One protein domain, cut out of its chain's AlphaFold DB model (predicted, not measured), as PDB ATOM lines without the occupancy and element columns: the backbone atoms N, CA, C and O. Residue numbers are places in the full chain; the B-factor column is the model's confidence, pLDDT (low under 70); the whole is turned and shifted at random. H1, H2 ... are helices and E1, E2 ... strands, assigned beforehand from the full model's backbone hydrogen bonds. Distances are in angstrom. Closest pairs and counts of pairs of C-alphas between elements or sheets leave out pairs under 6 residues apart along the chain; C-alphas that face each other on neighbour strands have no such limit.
ATOM      1  N   PRO A 152     121.926 182.606 257.844       96.38
ATOM      2  CA  PRO A 152     121.162 182.966 259.048       96.38
ATOM      3  C   PRO A 152     119.958 182.059 259.377       96.38
ATOM      4  O   PRO A 152     119.425 182.147 260.484       96.38
ATOM      5  N   GLY A 153     119.533 181.238 258.412       96.62
ATOM      6  CA  GLY A 153     118.364 180.357 258.445       96.62
ATOM      7  C   GLY A 153     117.714 180.279 257.061       96.62
ATOM      8  O   GLY A 153     117.831 181.222 256.273       96.62
ATOM      9  N   LEU A 154     117.043 179.169 256.734       96.50
ATOM     10  CA  LEU A 154     116.349 179.023 255.450       96.50
ATOM     11  C   LEU A 154     114.850 178.768 255.630       96.50
ATOM     12  O   LEU A 154     114.427 177.865 256.347       96.50
ATOM     13  N   PHE A 155     114.036 179.572 254.945       95.25
ATOM     14  CA  PHE A 155     112.568 179.517 255.007       95.25
ATOM     15  C   PHE A 155     111.924 179.454 253.622       95.25
ATOM     16  O   PHE A 155     110.704 179.549 253.503       95.25
ATOM     17  N   MET A 156     112.734 179.346 252.570       93.88
ATOM     18  CA  MET A 156     112.326 179.265 251.171       93.88
ATOM     19  C   MET A 156     113.144 178.165 250.500       93.88
ATOM     20  O   MET A 156     114.303 177.967 250.854       93.88
ATOM     21  N   ALA A 157     112.556 177.497 249.512       92.81
ATOM     22  CA  ALA A 157     113.205 176.400 248.808       92.81
ATOM     23  C   ALA A 157     114.557 176.796 248.197       92.81
ATOM     24  O   ALA A 157     114.607 177.797 247.464       92.81
ATOM     25  N   PRO A 158     115.618 175.996 248.393       96.19
ATOM     26  CA  PRO A 158     116.818 176.112 247.585       96.19
ATOM     27  C   PRO A 158     116.512 175.747 246.123       96.19
ATOM     28  O   PRO A 158     115.565 175.015 245.817       96.19
ATOM     29  N   VAL A 159     117.310 176.267 245.191       97.00
ATOM     30  CA  VAL A 159     117.147 176.003 243.753       97.00
ATOM     31  C   VAL A 159     118.441 175.480 243.167       97.00
ATOM     32  O   VAL A 159     119.477 176.123 243.278       97.00
ATOM     33  N   TYR A 160     118.360 174.335 242.499       97.69
ATOM     34  CA  TYR A 160     119.449 173.800 241.695       97.69
ATOM     35  C   TYR A 160     119.401 174.349 240.264       97.69
ATOM     36  O   TYR A 160     118.325 174.445 239.668       97.69
ATOM     37  N   TRP A 161     120.565 174.616 239.679       98.00
ATOM     38  CA  TRP A 161     120.713 174.782 238.235       98.00
ATOM     39  C   TRP A 161     122.063 174.250 237.757       98.00
ATOM     40  O   TRP A 161     123.087 174.473 238.402       98.00
ATOM     41  N   SER A 162     122.060 173.586 236.598       97.19
ATOM     42  CA  SER A 162     123.283 173.252 235.874       97.19
ATOM     43  C   SER A 162     123.466 174.196 234.696       97.19
ATOM     44  O   SER A 162     122.549 174.410 233.899       97.19
ATOM     45  N   THR A 163     124.655 174.772 234.594       97.00
ATOM     46  CA  THR A 163     125.024 175.654 233.495       97.00
ATOM     47  C   THR A 163     125.347 174.853 232.226       97.00
ATOM     48  O   THR A 163     125.715 173.679 232.296       97.00
ATOM     49  N   PRO A 164     125.330 175.484 231.035       96.50
ATOM     50  CA  PRO A 164     125.736 174.814 229.798       96.50
ATOM     51  C   PRO A 164     127.188 174.307 229.755       96.50
ATOM     52  O   PRO A 164     127.521 173.501 228.891       96.50
ATOM     53  N   ASP A 165     128.071 174.813 230.619       95.31
ATOM     54  CA  ASP A 165     129.447 174.325 230.796       95.31
ATOM     55  C   ASP A 165     129.581 173.261 231.900       95.31
ATOM     56  O   ASP A 165     130.696 172.850 232.213       95.31
ATOM     57  N   GLY A 166     128.464 172.773 232.447       94.50
ATOM     58  CA  GLY A 166     128.420 171.642 233.374       94.50
ATOM     59  C   GLY A 166     128.683 171.998 234.836       94.50
ATOM     60  O   GLY A 166     128.787 171.093 235.662       94.50
ATOM     61  N   LYS A 167     128.769 173.287 235.186       96.75
ATOM     62  CA  LYS A 167     128.810 173.701 236.593       96.75
ATOM     63  C   LYS A 167     127.441 173.498 237.219       96.75
ATOM     64  O   LYS A 167     126.418 173.615 236.545       96.75
ATOM     65  N   GLN A 168     127.424 173.187 238.506       97.94
ATOM     66  CA  GLN A 168     126.201 172.934 239.256       97.94
ATOM     67  C   GLN A 168     126.127 173.910 240.424       97.94
ATOM     68  O   GLN A 168     127.027 173.945 241.263       97.94
ATOM     69  N   TYR A 169     125.050 174.685 240.479       98.50
ATOM     70  CA  TYR A 169     124.831 175.690 241.509       98.50
ATOM     71  C   TYR A 169     123.583 175.388 242.323       98.50
ATOM     72  O   TYR A 169     122.555 174.981 241.782       98.50
ATOM     73  N   ILE A 170     123.684 175.638 243.625       98.56
ATOM     74  CA  ILE A 170     122.577 175.620 244.574       98.56
ATOM     75  C   ILE A 170     122.416 177.043 245.098       98.56
ATOM     76  O   ILE A 170     123.275 177.545 245.822       98.56
ATOM     77  N   TYR A 171     121.325 177.692 244.704       98.69
ATOM     78  CA  TYR A 171     120.977 179.041 245.129       98.69
ATOM     79  C   TYR A 171     120.108 178.996 246.378       98.69
ATOM     80  O   TYR A 171     119.149 178.222 246.435       98.69
ATOM     81  N   VAL A 172     120.406 179.860 247.344       98.19
ATOM     82  CA  VAL A 172     119.642 179.992 248.590       98.19
ATOM     83  C   VAL A 172     119.454 181.460 248.949       98.19
ATOM     84  O   VAL A 172     120.317 182.286 248.657       98.19
ATOM     85  N   SER A 173     118.342 181.788 249.607       97.38
ATOM     86  CA  SER A 173     118.110 183.118 250.176       97.38
ATOM     87  C   SER A 173     117.911 182.997 251.678       97.38
ATOM     88  O   SER A 173     116.807 182.706 252.137       97.38
ATOM     89  N   GLY A 174     118.984 183.219 252.434       96.31
ATOM     90  CA  GLY A 174     118.942 183.162 253.888       96.31
ATOM     91  C   GLY A 174     118.215 184.353 254.513       96.31
ATOM     92  O   GLY A 174     118.179 185.450 253.953       96.31
ATOM     93  N   ALA A 175     117.649 184.134 255.695       96.19
ATOM     94  CA  ALA A 175     117.177 185.182 256.594       96.19
ATOM     95  C   ALA A 175     117.125 184.644 258.028       96.19
ATOM     96  O   ALA A 175     117.274 183.448 258.246       96.19
ATOM     97  N   ASN A 176     116.889 185.505 259.011       94.44
ATOM     98  CA  ASN A 176     116.678 185.112 260.399       94.44
ATOM     99  C   ASN A 176     115.262 185.504 260.850       94.44
ATOM    100  O   ASN A 176     114.838 186.644 260.654       94.44
ATOM    101  N   ALA A 177     114.517 184.559 261.430       92.00
ATOM    102  CA  ALA A 177     113.144 184.805 261.878       92.00
ATOM    103  C   ALA A 177     113.062 185.696 263.121       92.00
ATOM    104  O   ALA A 177     112.098 186.449 263.245       92.00
ATOM    105  N   ASP A 178     114.053 185.640 264.006       90.00
ATOM    106  CA  ASP A 178     114.006 186.308 265.307       90.00
ATOM    107  C   ASP A 178     114.460 187.766 265.212       90.00
ATOM    108  O   ASP A 178     113.865 188.658 265.812       90.00
ATOM    109  N   THR A 179     115.498 188.029 264.416       91.25
ATOM    110  CA  THR A 179     116.065 189.373 264.230       91.25
ATOM    111  C   THR A 179     115.551 190.076 262.976       91.25
ATOM    112  O   THR A 179     115.879 191.239 262.746       91.25
ATOM    113  N   ALA A 180     114.783 189.372 262.135       89.25
ATOM    114  CA  ALA A 180     114.387 189.790 260.788       89.25
ATOM    115  C   ALA A 180     115.562 190.095 259.836       89.25
ATOM    116  O   ALA A 180     115.335 190.581 258.721       89.25
ATOM    117  N   GLN A 181     116.802 189.809 260.253       90.62
ATOM    118  CA  GLN A 181     118.005 190.038 259.465       90.62
ATOM    119  C   GLN A 181     117.922 189.258 258.153       90.62
ATOM    120  O   GLN A 181     117.569 188.079 258.137       90.62
ATOM    121  N   GLY A 182     118.234 189.933 257.052       92.75
ATOM    122  CA  GLY A 182     118.332 189.304 255.742       92.75
ATOM    123  C   GLY A 182     119.737 188.823 255.421       92.75
ATOM    124  O   GLY A 182     120.704 189.250 256.052       92.75
ATOM    125  N   ASP A 183     119.832 188.002 254.386       97.00
ATOM    126  CA  ASP A 183     121.091 187.628 253.748       97.00
ATOM    127  C   ASP A 183     121.047 187.934 252.247       97.00
ATOM    128  O   ASP A 183     119.985 188.172 251.667       97.00
ATOM    129  N   HIS A 184     122.204 187.957 251.603       98.19
ATOM    130  CA  HIS A 184     122.289 187.960 250.149       98.19
ATOM    131  C   HIS A 184     121.768 186.626 249.603       98.19
ATOM    132  O   HIS A 184     121.867 185.593 250.268       98.19
ATOM    133  N   ILE A 185     121.238 186.614 248.376       98.75
ATOM    134  CA  ILE A 185     121.095 185.330 247.686       98.75
ATOM    135  C   ILE A 185     122.502 184.855 247.373       98.75
ATOM    136  O   ILE A 185     123.278 185.596 246.774       98.75
ATOM    137  N   GLN A 186     122.816 183.635 247.780       98.62
ATOM    138  CA  GLN A 186     124.117 183.007 247.609       98.62
ATOM    139  C   GLN A 186     123.988 181.817 246.666       98.62
ATOM    140  O   GLN A 186     122.960 181.139 246.676       98.62
ATOM    141  N   ALA A 187     125.031 181.538 245.883       98.69
ATOM    142  CA  ALA A 187     125.157 180.279 245.160       98.69
ATOM    143  C   ALA A 187     126.347 179.476 245.688       98.69
ATOM    144  O   ALA A 187     127.480 179.968 245.720       98.69
ATOM    145  N   PHE A 188     126.084 178.230 246.058       98.69
ATOM    146  CA  PHE A 188     127.093 177.241 246.420       98.69
ATOM    147  C   PHE A 188     127.318 176.293 245.244       98.69
ATOM    148  O   PHE A 188     126.375 175.930 244.540       98.69
ATOM    149  N   GLU A 189     128.568 175.905 245.009       98.38
ATOM    150  CA  GLU A 189     128.922 175.008 243.906       98.38
ATOM    151  C   GLU A 189     128.900 173.546 244.370       98.38
ATOM    152  O   GLU A 189     129.486 173.217 245.401       98.38
ATOM    153  N   LEU A 190     128.240 172.676 243.602       97.69
ATOM    154  CA  LEU A 190     128.222 171.226 243.808       97.69
ATOM    155  C   LEU A 190     129.225 170.563 242.858       97.69
ATOM    156  O   LEU A 190     129.038 170.560 241.642       97.69
ATOM    157  N   THR A 191     130.268 169.953 243.416       94.75
ATOM    158  CA  THR A 191     131.316 169.264 242.655       94.75
ATOM    159  C   THR A 191     131.660 167.946 243.339       94.75
ATOM    160  O   THR A 191     131.894 167.916 244.543       94.75
ATOM    161  N   ASN A 192     131.726 166.847 242.579       90.88
ATOM    162  CA  ASN A 192     132.102 165.519 243.087       90.88
ATOM    163  C   ASN A 192     131.284 165.073 244.320       90.88
ATOM    164  O   ASN A 192     131.853 164.623 245.313       90.88
ATOM    165  N   ASN A 193     129.955 165.214 244.264       91.44
ATOM    166  CA  ASN A 193     129.018 164.871 245.349       91.44
ATOM    167  C   ASN A 193     129.206 165.673 246.645       91.44
ATOM    168  O   ASN A 193     128.719 165.253 247.691       91.44
ATOM    169  N   GLN A 194     129.902 166.810 246.595       95.44
ATOM    170  CA  GLN A 194     130.091 167.698 247.739       95.44
ATOM    171  C   GLN A 194     129.797 169.143 247.366       95.44
ATOM    172  O   GLN A 194     130.066 169.601 246.255       95.44
ATOM    173  N   ILE A 195     129.260 169.874 248.331       97.81
ATOM    174  CA  ILE A 195     128.960 171.290 248.216       97.81
ATOM    175  C   ILE A 195     130.139 172.077 248.775       97.81
ATOM    176  O   ILE A 195     130.565 171.879 249.916       97.81
ATOM    177  N   ASN A 196     130.658 173.010 247.982       98.06
ATOM    178  CA  ASN A 196     131.571 174.019 248.488       98.06
ATOM    179  C   ASN A 196     130.802 174.926 249.454       98.06
ATOM    180  O   ASN A 196     129.946 175.686 249.019       98.06
ATOM    181  N   LEU A 197     131.113 174.856 250.752       97.81
ATOM    182  CA  LEU A 197     130.446 175.643 251.797       97.81
ATOM    183  C   LEU A 197     130.844 177.131 251.793       97.81
ATOM    184  O   LEU A 197     130.362 177.898 252.618       97.81
ATOM    185  N   THR A 198     131.720 177.561 250.883       98.19
ATOM    186  CA  THR A 198     131.942 178.983 250.596       98.19
ATOM    187  C   THR A 198     131.154 179.355 249.340       98.19
ATOM    188  O   THR A 198     131.383 178.741 248.294       98.19
ATOM    189  N   PRO A 199     130.244 180.345 249.396       98.12
ATOM    190  CA  PRO A 199     129.474 180.733 248.226       98.12
ATOM    191  C   PRO A 199     130.399 181.316 247.153       98.12
ATOM    192  O   PRO A 199     131.290 182.115 247.442       98.12
ATOM    193  N   VAL A 200     130.181 180.921 245.901       98.38
ATOM    194  CA  VAL A 200     131.002 181.353 244.755       98.38
ATOM    195  C   VAL A 200     130.472 182.628 244.098       98.38
ATOM    196  O   VAL A 200     131.174 183.270 243.320       98.38
ATOM    197  N   MET A 201     129.233 183.005 244.410       97.50
ATOM    198  CA  MET A 201     128.596 184.243 243.970       97.50
ATOM    199  C   MET A 201     127.466 184.622 244.925       97.50
ATOM    200  O   MET A 201     126.857 183.754 245.554       97.50
ATOM    201  N   HIS A 202     127.173 185.917 245.007       98.62
ATOM    202  CA  HIS A 202     126.053 186.434 245.779       98.62
ATOM    203  C   HIS A 202     125.500 187.733 245.179       98.62
ATOM    204  O   HIS A 202     126.183 188.416 244.412       98.62
ATOM    205  N   THR A 203     124.263 188.084 245.523       98.75
ATOM    206  CA  THR A 203     123.653 189.361 245.117       98.75
ATOM    207  C   THR A 203     124.307 190.552 245.809       98.75
ATOM    208  O   THR A 203     124.903 190.418 246.874       98.75
ATOM    209  N   SER A 204     124.165 191.755 245.249       96.94
ATOM    210  CA  SER A 204     124.647 193.000 245.876       96.94
ATOM    211  C   SER A 204     123.756 193.500 247.018       96.94
ATOM    212  O   SER A 204     124.219 194.251 247.873       96.94
ATOM    213  N   ILE A 205     122.493 193.068 247.057       96.75
ATOM    214  CA  ILE A 205     121.526 193.410 248.107       96.75
ATOM    215  C   ILE A 205     121.183 192.191 248.962       96.75
ATOM    216  O   ILE A 205     121.294 191.053 248.496       96.75
ATOM    217  N   SER A 206     120.717 192.455 250.181       96.50
ATOM    218  CA  SER A 206     120.208 191.447 251.111       96.50
ATOM    219  C   SER A 206     118.675 191.383 251.091       96.50
ATOM    220  O   SER A 206     117.995 192.381 250.832       96.50
ATOM    221  N   TYR A 207     118.128 190.217 251.419       96.50
ATOM    222  CA  TYR A 207     116.700 189.915 251.445       96.50
ATOM    223  C   TYR A 207     116.278 189.586 252.872       96.50
ATOM    224  O   TYR A 207     116.662 188.555 253.413       96.50
ATOM    225  N   GLY A 208     115.503 190.481 253.491       94.50
ATOM    226  CA  GLY A 208     114.978 190.290 254.847       94.50
ATOM    227  C   GLY A 208     114.053 189.079 254.965       94.50
ATOM    228  O   GLY A 208     113.641 188.502 253.960       94.50
ATOM    229  N   TYR A 209     113.687 188.712 256.194       93.69
ATOM    230  CA  TYR A 209     112.806 187.569 256.459       93.69
ATOM    231  C   TYR A 209     111.512 187.584 255.612       93.69
ATOM    232  O   TYR A 209     110.846 188.623 255.547       93.69
ATOM    233  N   PRO A 210     111.106 186.446 255.004       94.19
ATOM    234  CA  PRO A 210     111.673 185.088 255.120       94.19
ATOM    235  C   PRO A 210     112.833 184.761 254.157       94.19
ATOM    236  O   PRO A 210     113.153 183.593 253.965       94.19
ATOM    237  N   GLY A 211     113.448 185.764 253.538       95.62
ATOM    238  CA  GLY A 211     114.281 185.595 252.353       95.62
ATOM    239  C   GLY A 211     113.434 185.670 251.080       95.62
ATOM    240  O   GLY A 211     112.201 185.737 251.122       95.62
ATOM    241  N   ALA A 212     114.095 185.702 249.928       96.50
ATOM    242  CA  ALA A 212     113.433 185.732 248.634       96.50
ATOM    243  C   ALA A 212     112.909 184.355 248.224       96.50
ATOM    244  O   ALA A 212     113.593 183.339 248.348       96.50
ATOM    245  N   GLY A 213     111.716 184.338 247.629       96.25
ATOM    246  CA  GLY A 213     111.295 183.215 246.802       96.25
ATOM    247  C   GLY A 213     112.042 183.270 245.480       96.25
ATOM    248  O   GLY A 213     111.936 184.265 244.766       96.25
ATOM    249  N   ILE A 214     112.796 182.225 245.150       97.69
ATOM    250  CA  ILE A 214     113.677 182.224 243.978       97.69
ATOM    251  C   ILE A 214     113.245 181.203 242.926       97.69
ATOM    252  O   ILE A 214     112.572 180.222 243.233       97.69
ATOM    253  N   ALA A 215     113.627 181.417 241.673       97.81
ATOM    254  CA  ALA A 215     113.503 180.453 240.580       97.81
ATOM    255  C   ALA A 215     114.610 180.695 239.553       97.81
ATOM    256  O   ALA A 215     115.075 181.821 239.409       97.81
ATOM    257  N   VAL A 216     115.014 179.661 238.817       97.94
ATOM    258  CA  VAL A 216     115.965 179.801 237.706       97.94
ATOM    259  C   VAL A 216     115.279 179.416 236.402       97.94
ATOM    260  O   VAL A 216     114.513 178.456 236.355       97.94
ATOM    261  N   SER A 217     115.560 180.163 235.340       97.69
ATOM    262  CA  SER A 217     115.148 179.844 233.971       97.69
ATOM    263  C   SER A 217     116.315 179.996 233.004       97.69
ATOM    264  O   SER A 217     117.203 180.810 233.239       97.69
ATOM    265  N   SER A 218     116.296 179.256 231.898       96.81
ATOM    266  CA  SER A 218     117.267 179.379 230.803       96.81
ATOM    267  C   SER A 218     116.638 178.933 229.481       96.81
ATOM    268  O   SER A 218     115.645 178.202 229.484       96.81
ATOM    269  N   ASP A 219     117.197 179.365 228.350       94.81
ATOM    270  CA  ASP A 219     116.798 178.896 227.016       94.81
ATOM    271  C   ASP A 219     117.580 177.617 226.672       94.81
ATOM    272  O   ASP A 219     118.561 177.619 225.917       94.81
ATOM    273  N   GLY A 220     117.188 176.520 227.326       92.50
ATOM    274  CA  GLY A 220     117.891 175.240 227.259       92.50
ATOM    275  C   GLY A 220     119.370 175.378 227.636       92.50
ATOM    276  O   GLY A 220     119.724 176.054 228.596       92.50
ATOM    277  N   ASN A 221     120.254 174.776 226.834       94.50
ATOM    278  CA  ASN A 221     121.707 174.836 227.044       94.50
ATOM    279  C   ASN A 221     122.380 176.057 226.379       94.50
ATOM    280  O   ASN A 221     123.582 176.033 226.105       94.50
ATOM    281  N   LYS A 222     121.645 177.134 226.069       96.94
ATOM    282  CA  LYS A 222     122.246 178.339 225.472       96.94
ATOM    283  C   LYS A 222     122.970 179.170 226.534       96.94
ATOM    284  O   LYS A 222     122.370 179.650 227.498       96.94
ATOM    285  N   LYS A 223     124.275 179.377 226.332       96.19
ATOM    286  CA  LYS A 223     125.123 180.203 227.209       96.19
ATOM    287  C   LYS A 223     124.609 181.642 227.287       96.19
ATOM    288  O   LYS A 223     124.175 182.194 226.283       96.19
ATOM    289  N   GLY A 224     124.694 182.237 228.478       95.75
ATOM    290  CA  GLY A 224     124.288 183.625 228.726       95.75
ATOM    291  C   GLY A 224     122.776 183.857 228.824       95.75
ATOM    292  O   GLY A 224     122.347 185.002 228.829       95.75
ATOM    293  N   THR A 225     121.961 182.796 228.888       96.56
ATOM    294  CA  THR A 225     120.489 182.912 229.001       96.56
ATOM    295  C   THR A 225     119.946 182.569 230.390       96.56
ATOM    296  O   THR A 225     118.739 182.630 230.608       96.56
ATOM    297  N   GLY A 226     120.822 182.182 231.323       98.00
ATOM    298  CA  GLY A 226     120.442 181.832 232.687       98.00
ATOM    299  C   GLY A 226     120.014 183.064 233.476       98.00
ATOM    300  O   GLY A 226     120.793 184.001 233.632       98.00
ATOM    301  N   ILE A 227     118.792 183.040 233.999       98.62
ATOM    302  CA  ILE A 227     118.228 184.107 234.823       98.62
ATOM    303  C   ILE A 227     117.816 183.521 236.166       98.62
ATOM    304  O   ILE A 227     117.017 182.584 236.213       98.62
ATOM    305  N   LEU A 228     118.329 184.105 237.247       98.75
ATOM    306  CA  LEU A 228     117.808 183.897 238.592       98.75
ATOM    307  C   LEU A 228     116.741 184.963 238.866       98.75
ATOM    308  O   LEU A 228     117.042 186.151 238.963       98.75
ATOM    309  N   TRP A 229     115.499 184.530 239.028       98.69
ATOM    310  CA  TRP A 229     114.387 185.357 239.477       98.69
ATOM    311  C   TRP A 229     114.302 185.328 240.995       98.69
ATOM    312  O   TRP A 229     114.371 184.258 241.598       98.69
ATOM    313  N   ALA A 230     114.100 186.490 241.606       98.50
ATOM    314  CA  ALA A 230     113.960 186.640 243.046       98.50
ATOM    315  C   ALA A 230     112.760 187.529 243.372       98.50
ATOM    316  O   ALA A 230     112.695 188.684 242.952       98.50
ATOM    317  N   LEU A 231     111.818 187.003 244.146       97.62
ATOM    318  CA  LEU A 231     110.736 187.776 244.732       97.62
ATOM    319  C   LEU A 231     111.216 188.345 246.065       97.62
ATOM    320  O   LEU A 231     111.231 187.640 247.074       97.62
ATOM    321  N   GLN A 232     111.642 189.607 246.060       96.69
ATOM    322  CA  GLN A 232     112.058 190.292 247.276       96.69
ATOM    323  C   GLN A 232     110.842 190.481 248.195       96.69
ATOM    324  O   GLN A 232     109.866 191.109 247.767       96.69
ATOM    325  N   PRO A 233     110.898 190.002 249.449       93.94
ATOM    326  CA  PRO A 233     109.793 190.153 250.379       93.94
ATOM    327  C   PRO A 233     109.618 191.616 250.789       93.94
ATOM    328  O   PRO A 233     110.593 192.355 250.965       93.94
ATOM    329  N   ALA A 234     108.365 192.018 250.996       93.00
ATOM    330  CA  ALA A 234     108.069 193.274 251.671       93.00
ATOM    331  C   ALA A 234     108.517 193.199 253.148       93.00
ATOM    332  O   ALA A 234     108.410 192.128 253.761       93.00
ATOM    333  N   PRO A 235     108.992 194.306 253.753       86.94
ATOM    334  CA  PRO A 235     109.386 194.326 255.158       86.94
ATOM    335  C   PRO A 235     108.253 193.854 256.071       86.94
ATOM    336  O   PRO A 235     107.093 194.231 255.891       86.94
ATOM    337  N   CYS A 236     108.584 193.026 257.062       80.88
ATOM    338  CA  CYS A 236     107.567 192.466 257.948       80.88
ATOM    339  C   CYS A 236     108.003 192.322 259.421       80.88
ATOM    340  O   CYS A 236     107.147 192.291 260.296       80.88
ATOM    341  N   GLY A 237     109.307 192.285 259.724       82.12
ATOM    342  CA  GLY A 237     109.800 192.262 261.108       82.12
ATOM    343  C   GLY A 237     109.940 190.878 261.759       82.12
ATOM    344  O   GLY A 237     110.073 190.824 262.973       82.12
ATOM    345  N   GLY A 238     109.943 189.782 260.984       87.50
ATOM    346  CA  GLY A 238     110.360 188.450 261.460       87.50
ATOM    347  C   GLY A 238     109.272 187.368 261.456       87.50
ATOM    348  O   GLY A 238     108.260 187.461 260.755       87.50
ATOM    349  N   GLY A 239     109.488 186.298 262.220       86.88
ATOM    350  CA  GLY A 239     108.560 185.176 262.366       86.88
ATOM    351  C   GLY A 239     107.150 185.635 262.761       86.88
ATOM    352  O   GLY A 239     106.976 186.515 263.593       86.88
ATOM    353  N   GLY A 240     106.114 185.078 262.126       83.38
ATOM    354  CA  GLY A 240     104.713 185.419 262.441       83.38
ATOM    355  C   GLY A 240     104.225 186.805 261.982       83.38
ATOM    356  O   GLY A 240     103.046 187.101 262.145       83.38
ATOM    357  N   CYS A 241     105.076 187.629 261.362       85.94
ATOM    358  CA  CYS A 241     104.709 188.962 260.869       85.94
ATOM    359  C   CYS A 241     103.604 188.973 259.789       85.94
ATOM    360  O   CYS A 241     103.432 187.994 259.062       85.94
ATOM    361  N   ASN A 242     102.978 190.128 259.556       86.69
ATOM    362  CA  ASN A 242     102.227 190.402 258.325       86.69
ATOM    363  C   ASN A 242     103.022 191.395 257.462       86.69
ATOM    364  O   ASN A 242     103.302 192.495 257.952       86.69
ATOM    365  N   PRO A 243     103.415 191.037 256.223       88.44
ATOM    366  CA  PRO A 243     104.185 191.939 255.374       88.44
ATOM    367  C   PRO A 243     103.476 193.266 255.111       88.44
ATOM    368  O   PRO A 243     102.258 193.305 254.955       88.44
ATOM    369  N   GLN A 244     104.251 194.350 255.067       85.81
ATOM    370  CA  GLN A 244     103.748 195.699 254.827       85.81
ATOM    371  C   GLN A 244     104.211 196.185 253.451       85.81
ATOM    372  O   GLN A 244     105.378 196.528 253.267       85.81
ATOM    373  N   GLY A 245     103.283 196.230 252.493       91.75
ATOM    374  CA  GLY A 245     103.529 196.730 251.140       91.75
ATOM    375  C   GLY A 245     103.825 195.646 250.094       91.75
ATOM    376  O   GLY A 245     103.659 194.451 250.360       91.75
ATOM    377  N   PRO A 246     104.211 196.064 248.877       95.31
ATOM    378  CA  PRO A 246     104.392 195.163 247.750       95.31
ATOM    379  C   PRO A 246     105.750 194.464 247.755       95.31
ATOM    380  O   PRO A 246     106.744 194.988 248.263       95.31
ATOM    381  N   ALA A 247     105.799 193.289 247.132       95.69
ATOM    382  CA  ALA A 247     107.062 192.656 246.780       95.69
ATOM    383  C   ALA A 247     107.726 193.368 245.591       95.69
ATOM    384  O   ALA A 247     107.074 194.079 244.822       95.69
ATOM    385  N   ILE A 248     109.029 193.133 245.417       97.62
ATOM    386  CA  ILE A 248     109.772 193.549 244.222       97.62
ATOM    387  C   ILE A 248     110.245 192.286 243.507       97.62
ATOM    388  O   ILE A 248     111.040 191.522 244.056       97.62
ATOM    389  N   LEU A 249     109.778 192.065 242.278       98.31
ATOM    390  CA  LEU A 249     110.329 191.020 241.421       98.31
ATOM    391  C   LEU A 249     111.659 191.514 240.855       98.31
ATOM    392  O   LEU A 249     111.721 192.598 240.276       98.31
ATOM    393  N   ARG A 250     112.710 190.715 241.009       98.56
ATOM    394  CA  ARG A 250     114.055 190.985 240.497       98.56
ATOM    395  C   ARG A 250     114.535 189.847 239.612       98.56
ATOM    396  O   ARG A 250     114.117 188.704 239.794       98.56
ATOM    397  N   ALA A 251     115.429 190.167 238.689       98.50
ATOM    398  CA  ALA A 251     116.111 189.205 237.838       98.50
ATOM    399  C   ALA A 251     117.615 189.480 237.839       98.50
ATOM    400  O   ALA A 251     118.028 190.629 237.681       98.50
ATOM    401  N   TYR A 252     118.417 188.429 237.961       98.81
ATOM    402  CA  TYR A 252     119.878 188.475 237.930       98.81
ATOM    403  C   TYR A 252     120.417 187.542 236.855       98.81
ATOM    404  O   TYR A 252     119.777 186.539 236.528       98.81
ATOM    405  N   ASP A 253     121.615 187.829 236.351       98.50
ATOM    406  CA  ASP A 253     122.393 186.830 235.617       98.50
ATOM    407  C   ASP A 253     122.700 185.662 236.567       98.50
ATOM    408  O   ASP A 253     123.371 185.835 237.586       98.50
ATOM    409  N   ALA A 254     122.207 184.463 236.249       98.38
ATOM    410  CA  ALA A 254     122.378 183.297 237.115       98.38
ATOM    411  C   ALA A 254     123.853 182.878 237.271       98.38
ATOM    412  O   ALA A 254     124.199 182.195 238.229       98.38
ATOM    413  N   THR A 255     124.736 183.292 236.361       97.50
ATOM    414  CA  THR A 255     126.183 183.038 236.431       97.50
ATOM    415  C   THR A 255     126.973 184.178 237.078       97.50
ATOM    416  O   THR A 255     128.159 184.012 237.365       97.50
ATOM    417  N   ASN A 256     126.332 185.324 237.336       97.81
ATOM    418  CA  ASN A 256     126.931 186.463 238.018       97.81
ATOM    419  C   ASN A 256     125.871 187.289 238.768       97.81
ATOM    420  O   ASN A 256     125.351 188.284 238.262       97.81
ATOM    421  N   LEU A 257     125.619 186.925 240.027       98.62
ATOM    422  CA  LEU A 257     124.589 187.559 240.859       98.62
ATOM    423  C   LEU A 257     124.846 189.039 241.202       98.62
ATOM    424  O   LEU A 257     123.950 189.712 241.711       98.62
ATOM    425  N   SER A 258     126.027 189.586 240.892       97.81
ATOM    426  CA  SER A 258     126.268 191.033 240.999       97.81
ATOM    427  C   SER A 258     125.578 191.845 239.893       97.81
ATOM    428  O   SER A 258     125.433 193.061 240.025       97.81
ATOM    429  N   VAL A 259     125.123 191.184 238.821       98.31
ATOM    430  CA  VAL A 259     124.463 191.803 237.668       98.31
ATOM    431  C   VAL A 259     122.950 191.638 237.790       98.31
ATOM    432  O   VAL A 259     122.397 190.576 237.506       98.31
ATOM    433  N   GLU A 260     122.272 192.712 238.195       98.38
ATOM    434  CA  GLU A 260     120.812 192.804 238.124       98.38
ATOM    435  C   GLU A 260     120.378 193.177 236.700       98.38
ATOM    436  O   GLU A 260     120.810 194.189 236.148       98.38
ATOM    437  N   LEU A 261     119.513 192.356 236.110       97.38
ATOM    438  CA  LEU A 261     118.969 192.532 234.762       97.38
ATOM    439  C   LEU A 261     117.676 193.354 234.771       97.38
ATOM    440  O   LEU A 261     117.380 194.070 233.818       97.38
ATOM    441  N   TYR A 262     116.883 193.217 235.834       97.69
ATOM    442  CA  TYR A 262     115.559 193.818 235.949       97.69
ATOM    443  C   TYR A 262     115.127 193.908 237.415       97.69
ATOM    444  O   TYR A 262     115.400 192.995 238.198       97.69
ATOM    445  N   ASN A 263     114.387 194.962 237.768       97.00
ATOM    446  CA  ASN A 263     113.545 194.959 238.959       97.00
ATOM    447  C   ASN A 263     112.232 195.720 238.723       97.00
ATOM    448  O   ASN A 263     112.221 196.771 238.081       97.00
ATOM    449  N   SER A 264     111.126 195.223 239.282       97.62
ATOM    450  CA  SER A 264     109.791 195.804 239.076       97.62
ATOM    451  C   SER A 264     109.616 197.209 239.666       97.62
ATOM    452  O   SER A 264     108.677 197.922 239.315       97.62
ATOM    453  N   ALA A 265     110.542 197.657 240.519       96.56
ATOM    454  CA  ALA A 265     110.544 199.011 241.063       96.56
ATOM    455  C   ALA A 265     111.149 200.057 240.102       96.56
ATOM    456  O   ALA A 265     110.911 201.247 240.294       96.56
ATOM    457  N   GLN A 266     111.866 199.648 239.044       96.31
ATOM    458  CA  GLN A 266     112.397 200.563 238.017       96.31
ATOM    459  C   GLN A 266     111.287 201.350 237.304       96.31
ATOM    460  O   GLN A 266     111.488 202.507 236.943       96.31
ATOM    461  N   ASN A 267     110.114 200.737 237.111       95.81
ATOM    462  CA  ASN A 267     108.917 201.401 236.598       95.81
ATOM    463  C   ASN A 267     107.669 200.900 237.335       95.81
ATOM    464  O   ASN A 267     106.849 200.159 236.789       95.81
ATOM    465  N   ALA A 268     107.534 201.310 238.596       95.62
ATOM    466  CA  ALA A 268     106.491 200.810 239.487       95.62
ATOM    467  C   ALA A 268     105.055 201.093 239.007       95.62
ATOM    468  O   ALA A 268     104.143 200.369 239.385       95.62
ATOM    469  N   THR A 269     104.823 202.106 238.164       95.94
ATOM    470  CA  THR A 269     103.476 202.373 237.625       95.94
ATOM    471  C   THR A 269     103.028 201.319 236.614       95.94
ATOM    472  O   THR A 269     101.829 201.112 236.450       95.94
ATOM    473  N   ARG A 270     103.977 200.652 235.948       94.75
ATOM    474  CA  ARG A 270     103.727 199.552 235.008       94.75
ATOM    475  C   ARG A 270     103.871 198.184 235.677       94.75
ATOM    476  O   ARG A 270     103.044 197.310 235.445       94.75
ATOM    477  N   ASP A 271     104.918 198.013 236.484       96.62
ATOM    478  CA  ASP A 271     105.386 196.703 236.959       96.62
ATOM    479  C   ASP A 271     105.154 196.460 238.455       96.62
ATOM    480  O   ASP A 271     105.376 195.347 238.946       96.62
ATOM    481  N   GLY A 272     104.763 197.499 239.194       96.19
ATOM    482  CA  GLY A 272     104.582 197.438 240.636       96.19
ATOM    483  C   GLY A 272     103.473 196.470 241.033       96.19
ATOM    484  O   GLY A 272     102.421 196.395 240.396       96.19
ATOM    485  N   MET A 273     103.718 195.734 242.114       96.12
ATOM    486  CA  MET A 273     102.718 194.867 242.730       96.12
ATOM    487  C   MET A 273     101.859 195.651 243.733       96.12
ATOM    488  O   MET A 273     102.241 196.733 244.178       96.12
ATOM    489  N   ASP A 274     100.707 195.098 244.104       94.81
ATOM    490  CA  ASP A 274      99.798 195.646 245.117       94.81
ATOM    491  C   ASP A 274     100.223 195.266 246.546       94.81
ATOM    492  O   ASP A 274     100.076 196.046 247.485       94.81
ATOM    493  N   SER A 275     100.763 194.061 246.711       94.88
ATOM    494  CA  SER A 275     101.063 193.430 247.992       94.88
ATOM    495  C   SER A 275     102.084 192.298 247.824       94.88
ATOM    496  O   SER A 275     102.495 191.954 246.712       94.88
ATOM    497  N   TYR A 276     102.518 191.725 248.942       94.31
ATOM    498  CA  TYR A 276     103.350 190.526 248.998       94.31
ATOM    499  C   TYR A 276     102.625 189.440 249.788       94.31
ATOM    500  O   TYR A 276     102.140 189.706 250.888       94.31
ATOM    501  N   GLU A 277     102.613 188.213 249.267       91.69
ATOM    502  CA  GLU A 277     102.191 187.038 250.029       91.69
ATOM    503  C   GLU A 277     103.411 186.230 250.474       91.69
ATOM    504  O   GLU A 277     104.257 185.842 249.665       91.69
ATOM    505  N   LYS A 278     103.514 185.978 251.781       89.38
ATOM    506  CA  LYS A 278     104.673 185.304 252.370       89.38
ATOM    507  C   LYS A 278     104.744 183.845 251.919       89.38
ATOM    508  O   LYS A 278     103.721 183.193 251.750       89.38
ATOM    509  N   PHE A 279     105.960 183.310 251.794       90.88
ATOM    510  CA  PHE A 279     106.186 181.920 251.378       90.88
ATOM    511  C   PHE A 279     105.599 181.637 249.989       90.88
ATOM    512  O   PHE A 279     104.985 180.600 249.733       90.88
ATOM    513  N   THR A 280     105.811 182.585 249.079       93.00
ATOM    514  CA  THR A 280     105.547 182.437 247.648       93.00
ATOM    515  C   THR A 280     106.843 182.597 246.866       93.00
ATOM    516  O   THR A 280     107.825 183.161 247.350       93.00
ATOM    517  N   ARG A 281     106.874 182.062 245.648       94.62
ATOM    518  CA  ARG A 281     108.018 182.167 244.740       94.62
ATOM    519  C   ARG A 281     107.541 182.449 243.317       94.62
ATOM    520  O   ARG A 281     106.405 182.091 242.998       94.62
ATOM    521  N   PRO A 282     108.390 183.035 242.457       96.88
ATOM    522  CA  PRO A 282     108.099 183.128 241.037       96.88
ATOM    523  C   PRO A 282     107.987 181.736 240.410       96.88
ATOM    524  O   PRO A 282     108.746 180.826 240.754       96.88
ATOM    525  N   VAL A 283     107.082 181.597 239.446       96.62
ATOM    526  CA  VAL A 283     107.036 180.457 238.521       96.62
ATOM    527  C   VAL A 283     107.366 180.977 237.131       96.62
ATOM    528  O   VAL A 283     106.793 181.972 236.699       96.62
ATOM    529  N   VAL A 284     108.289 180.324 236.427       97.19
ATOM    530  CA  VAL A 284     108.684 180.724 235.070       97.19
ATOM    531  C   VAL A 284     108.214 179.668 234.086       97.19
ATOM    532  O   VAL A 284     108.575 178.500 234.212       97.19
ATOM    533  N   ALA A 285     107.410 180.074 233.112       95.62
ATOM    534  CA  ALA A 285     106.902 179.189 232.073       95.62
ATOM    535  C   ALA A 285     106.580 179.987 230.809       95.62
ATOM    536  O   ALA A 285     106.078 181.105 230.894       95.62
ATOM    537  N   ASP A 286     106.855 179.407 229.637       92.69
ATOM    538  CA  ASP A 286     106.468 179.979 228.337       92.69
ATOM    539  C   ASP A 286     106.880 181.460 228.162       92.69
ATOM    540  O   ASP A 286     106.087 182.333 227.794       92.69
ATOM    541  N   GLY A 287     108.132 181.763 228.533       92.94
ATOM    542  CA  GLY A 287     108.707 183.110 228.448       92.94
ATOM    543  C   GLY A 287     108.083 184.146 229.391       92.94
ATOM    544  O   GLY A 287     108.329 185.339 229.220       92.94
ATOM    545  N   LYS A 288     107.274 183.714 230.365       97.06
ATOM    546  CA  LYS A 288     106.589 184.575 231.333       97.06
ATOM    547  C   LYS A 288     106.964 184.210 232.762       97.06
ATOM    548  O   LYS A 288     107.279 183.056 233.059       97.06
ATOM    549  N   VAL A 289     106.886 185.197 233.648       98.19
ATOM    550  CA  VAL A 289     107.107 185.040 235.087       98.19
ATOM    551  C   VAL A 289     105.811 185.337 235.820       98.19
ATOM    552  O   VAL A 289     105.274 186.438 235.737       98.19
ATOM    553  N   PHE A 290     105.314 184.337 236.531       97.94
ATOM    554  CA  PHE A 290     104.072 184.369 237.281       97.94
ATOM    555  C   PHE A 290     104.391 184.605 238.752       97.94
ATOM    556  O   PHE A 290     105.186 183.871 239.346       97.94
ATOM    557  N   VAL A 291     103.771 185.623 239.339       97.38
ATOM    558  CA  VAL A 291     103.964 185.998 240.740       97.38
ATOM    559  C   VAL A 291     102.609 186.279 241.371       97.38
ATOM    560  O   VAL A 291     101.856 187.117 240.883       97.38
ATOM    561  N   CYS A 292     102.302 185.600 242.472       94.00
ATOM    562  CA  CYS A 292     101.090 185.870 243.239       94.00
ATOM    563  C   CYS A 292     101.350 186.936 244.305       94.00
ATOM    564  O   CYS A 292     102.372 186.914 244.992       94.00
ATOM    565  N   SER A 293     100.385 187.828 244.472       92.88
ATOM    566  CA  SER A 293     100.217 188.649 245.661       92.88
ATOM    567  C   SER A 293      99.074 188.092 246.520       92.88
ATOM    568  O   SER A 293      98.607 186.974 246.287       92.88
ATOM    569  N   GLN A 294      98.608 188.850 247.514       91.06
ATOM    570  CA  GLN A 294      97.492 188.423 248.366       91.06
ATOM    571  C   GLN A 294      96.159 188.339 247.609       91.06
ATOM    572  O   GLN A 294      95.270 187.583 247.998       91.06
ATOM    573  N   SER A 295      96.016 189.113 246.531       91.75
ATOM    574  CA  SER A 295      94.758 189.264 245.786       91.75
ATOM    575  C   SER A 295      94.899 189.155 244.270       91.75
ATOM    576  O   SER A 295      93.885 189.036 243.584       91.75
ATOM    577  N   THR A 296      96.122 189.180 243.739       95.69
ATOM    578  CA  THR A 296      96.365 189.366 242.306       95.69
ATOM    579  C   THR A 296      97.436 188.397 241.803       95.69
ATOM    580  O   THR A 296      98.438 188.149 242.469       95.69
ATOM    581  N   LEU A 297      97.245 187.857 240.598       96.62
ATOM    582  CA  LEU A 297      98.295 187.159 239.855       96.62
ATOM    583  C   LEU A 297      98.923 188.130 238.850       96.62
ATOM    584  O   LEU A 297      98.252 188.585 237.925       96.62
ATOM    585  N   TYR A 298     100.211 188.409 239.016       97.31
ATOM    586  CA  TYR A 298     101.016 189.201 238.092       97.31
ATOM    587  C   TYR A 298     101.714 188.287 237.090       97.31
ATOM    588  O   TYR A 298     102.261 187.245 237.460       97.31
ATOM    589  N   ILE A 299     101.707 188.689 235.820       97.38
ATOM    590  CA  ILE A 299     102.348 187.959 234.726       97.38
ATOM    591  C   ILE A 299     103.277 188.928 234.002       97.38
ATOM    592  O   ILE A 299     102.825 189.814 233.280       97.38
ATOM    593  N   TYR A 300     104.577 188.750 234.202       96.94
ATOM    594  CA  TYR A 300     105.618 189.538 233.552       96.94
ATOM    595  C   TYR A 300     106.079 188.827 232.279       96.94
ATOM    596  O   TYR A 300     106.226 187.605 232.265       96.94
ATOM    597  N   GLY A 301     106.320 189.586 231.214       93.50
ATOM    598  CA  GLY A 301     106.813 189.079 229.935       93.50
ATOM    599  C   GLY A 301     107.818 190.042 229.311       93.50
ATOM    600  O   GLY A 301     108.109 191.103 229.867       93.50
ATOM    601  N   GLN A 302     108.356 189.674 228.150       86.75
ATOM    602  CA  GLN A 302     109.235 190.567 227.397       86.75
ATOM    603  C   GLN A 302     108.488 191.837 226.977       86.75
ATOM    604  O   GLN A 302     107.329 191.785 226.567       86.75
ATOM    605  N   LEU A 303     109.172 192.980 227.049       79.19
ATOM    606  CA  LEU A 303     108.670 194.208 226.448       79.19
ATOM    607  C   LEU A 303     108.676 194.026 224.934       79.19
ATOM    608  O   LEU A 303     109.737 193.875 224.324       79.19
ATOM    609  N   HIS A 304     107.491 194.018 224.338       66.56
ATOM    610  CA  HIS A 304     107.379 194.132 222.896       66.56
ATOM    611  C   HIS A 304     107.692 195.584 222.497       66.56
ATOM    612  O   HIS A 304     107.216 196.497 223.181       66.56
ATOM    613  N   PRO A 305     108.537 195.796 221.473       52.22
ATOM    614  CA  PRO A 305     108.841 197.126 220.954       52.22
ATOM    615  C   PRO A 305     107.608 197.826 220.374       52.22
ATOM    616  O   PRO A 305     106.684 197.122 219.903       52.22
TER     617      PRO A 305
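This is residues 152 to 305 of the 305 residues of an uncharacterized protein of Ktedonobacteria bacterium brp13 (UniProt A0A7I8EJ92). Three antiparallel sheets are stacked face to face, one after another along the chain, like three neighbouring blades of a propeller that closes into no ring. The sheet E5 E6 E7 E8 is in the middle, the four-stranded sheet E1 E2 E3 E4 covers one of its faces, and the smaller sheet E9 E10 E11 is partly face to face with it on the other side; a single short helix, H1, is far from the middle. Each sheet is a meander, its strands in chain order and each the antiparallel neighbour of the one before. The printed part has 154 residues, with named elements in the order E1 to E8, H1, E9 to E11; it is mostly strand, though under half of the residues, 70, are in named elements. The whole is compact, with a radius of gyration of the C-alphas of 15.2 A, and flat, spanning 45 by 42 by 21 A.

The first sheet holds E1, residues 159 to 162, E2, residues 168 to 175, E3, residues 182 to 191, and E4, residues 201 to 207, in that order; it is strongly twisted, and the way across it turns by 86 degrees. In the hairpin of E1 and E2, N 161 and O 169 are within hydrogen-bond range at 2.9 A. In that of E2 and E3, N 172 and O 186 are 2.9 A apart, and in that of E3 and E4, N 207 and O 183 are 2.8 A apart. Residues 190 to 191, which belong to E3, pair with residues 194 to 195, antiparallel, in a short pairing outside the named strands. The second sheet, also strongly twisted, holds E5, residues 213 to 217, E6, residues 227 to 232, E7, residues 248 to 253, and E8, residues 256 to 263, with N 229 and O 215 at 2.8 A, N 250 and O 230 at 2.8 A, and N 261 and O 251 at 2.8 A. E8 bends by 62 degrees at residue 259. These two sheets are face to face, 9.5 A centre to centre where they face each other, with planes 20 degrees apart; the closest C-alphas of E4 and E8 are those of Thr 203 and Leu 257, 4.7 A apart. H1, residues 268 to 271, is not on any of the three sheets, and is too short for an O i to N i+4 pair; its one O i to N i+3 pair is not within range. The third sheet holds E9, residues 283 to 285, E10, residues 288 to 292, and E11, residues 297 to 300, with N 290 and O 283 at 2.8 A and N 298 and O 291 at 2.8 A. It faces the second sheet at 10.1 A; the closest C-alphas of E5 and E9, those of Ser 217 and Val 284, are 6.6 A apart.

E1 begins at C-alpha 159, (117.147, 176.003, 243.753). E2 is 23.1 A long, E3 27.2 A and E4 15.2 A. E5 begins at C-alpha 213, (111.295, 183.215, 246.802), and is 13.8 A long; E6, E7 and E8 measure 15.2, 16.7 and 15.9 A. H1 measures 4.9 A and E10 13.2 A. E11 ends at C-alpha 300, (105.618, 189.538, 233.552).

The C-alphas of Asn 192 and Thr 269 are the two farthest apart, at 47.0 A. The printed part has no cut, and residue 305 is the chain's last. The long links are E6 to E7, residues 233 to 247, and H1 to E9, with 11 residues. The mean pLDDT of the printed part is 94.8; residues 304 to 305 are under 70.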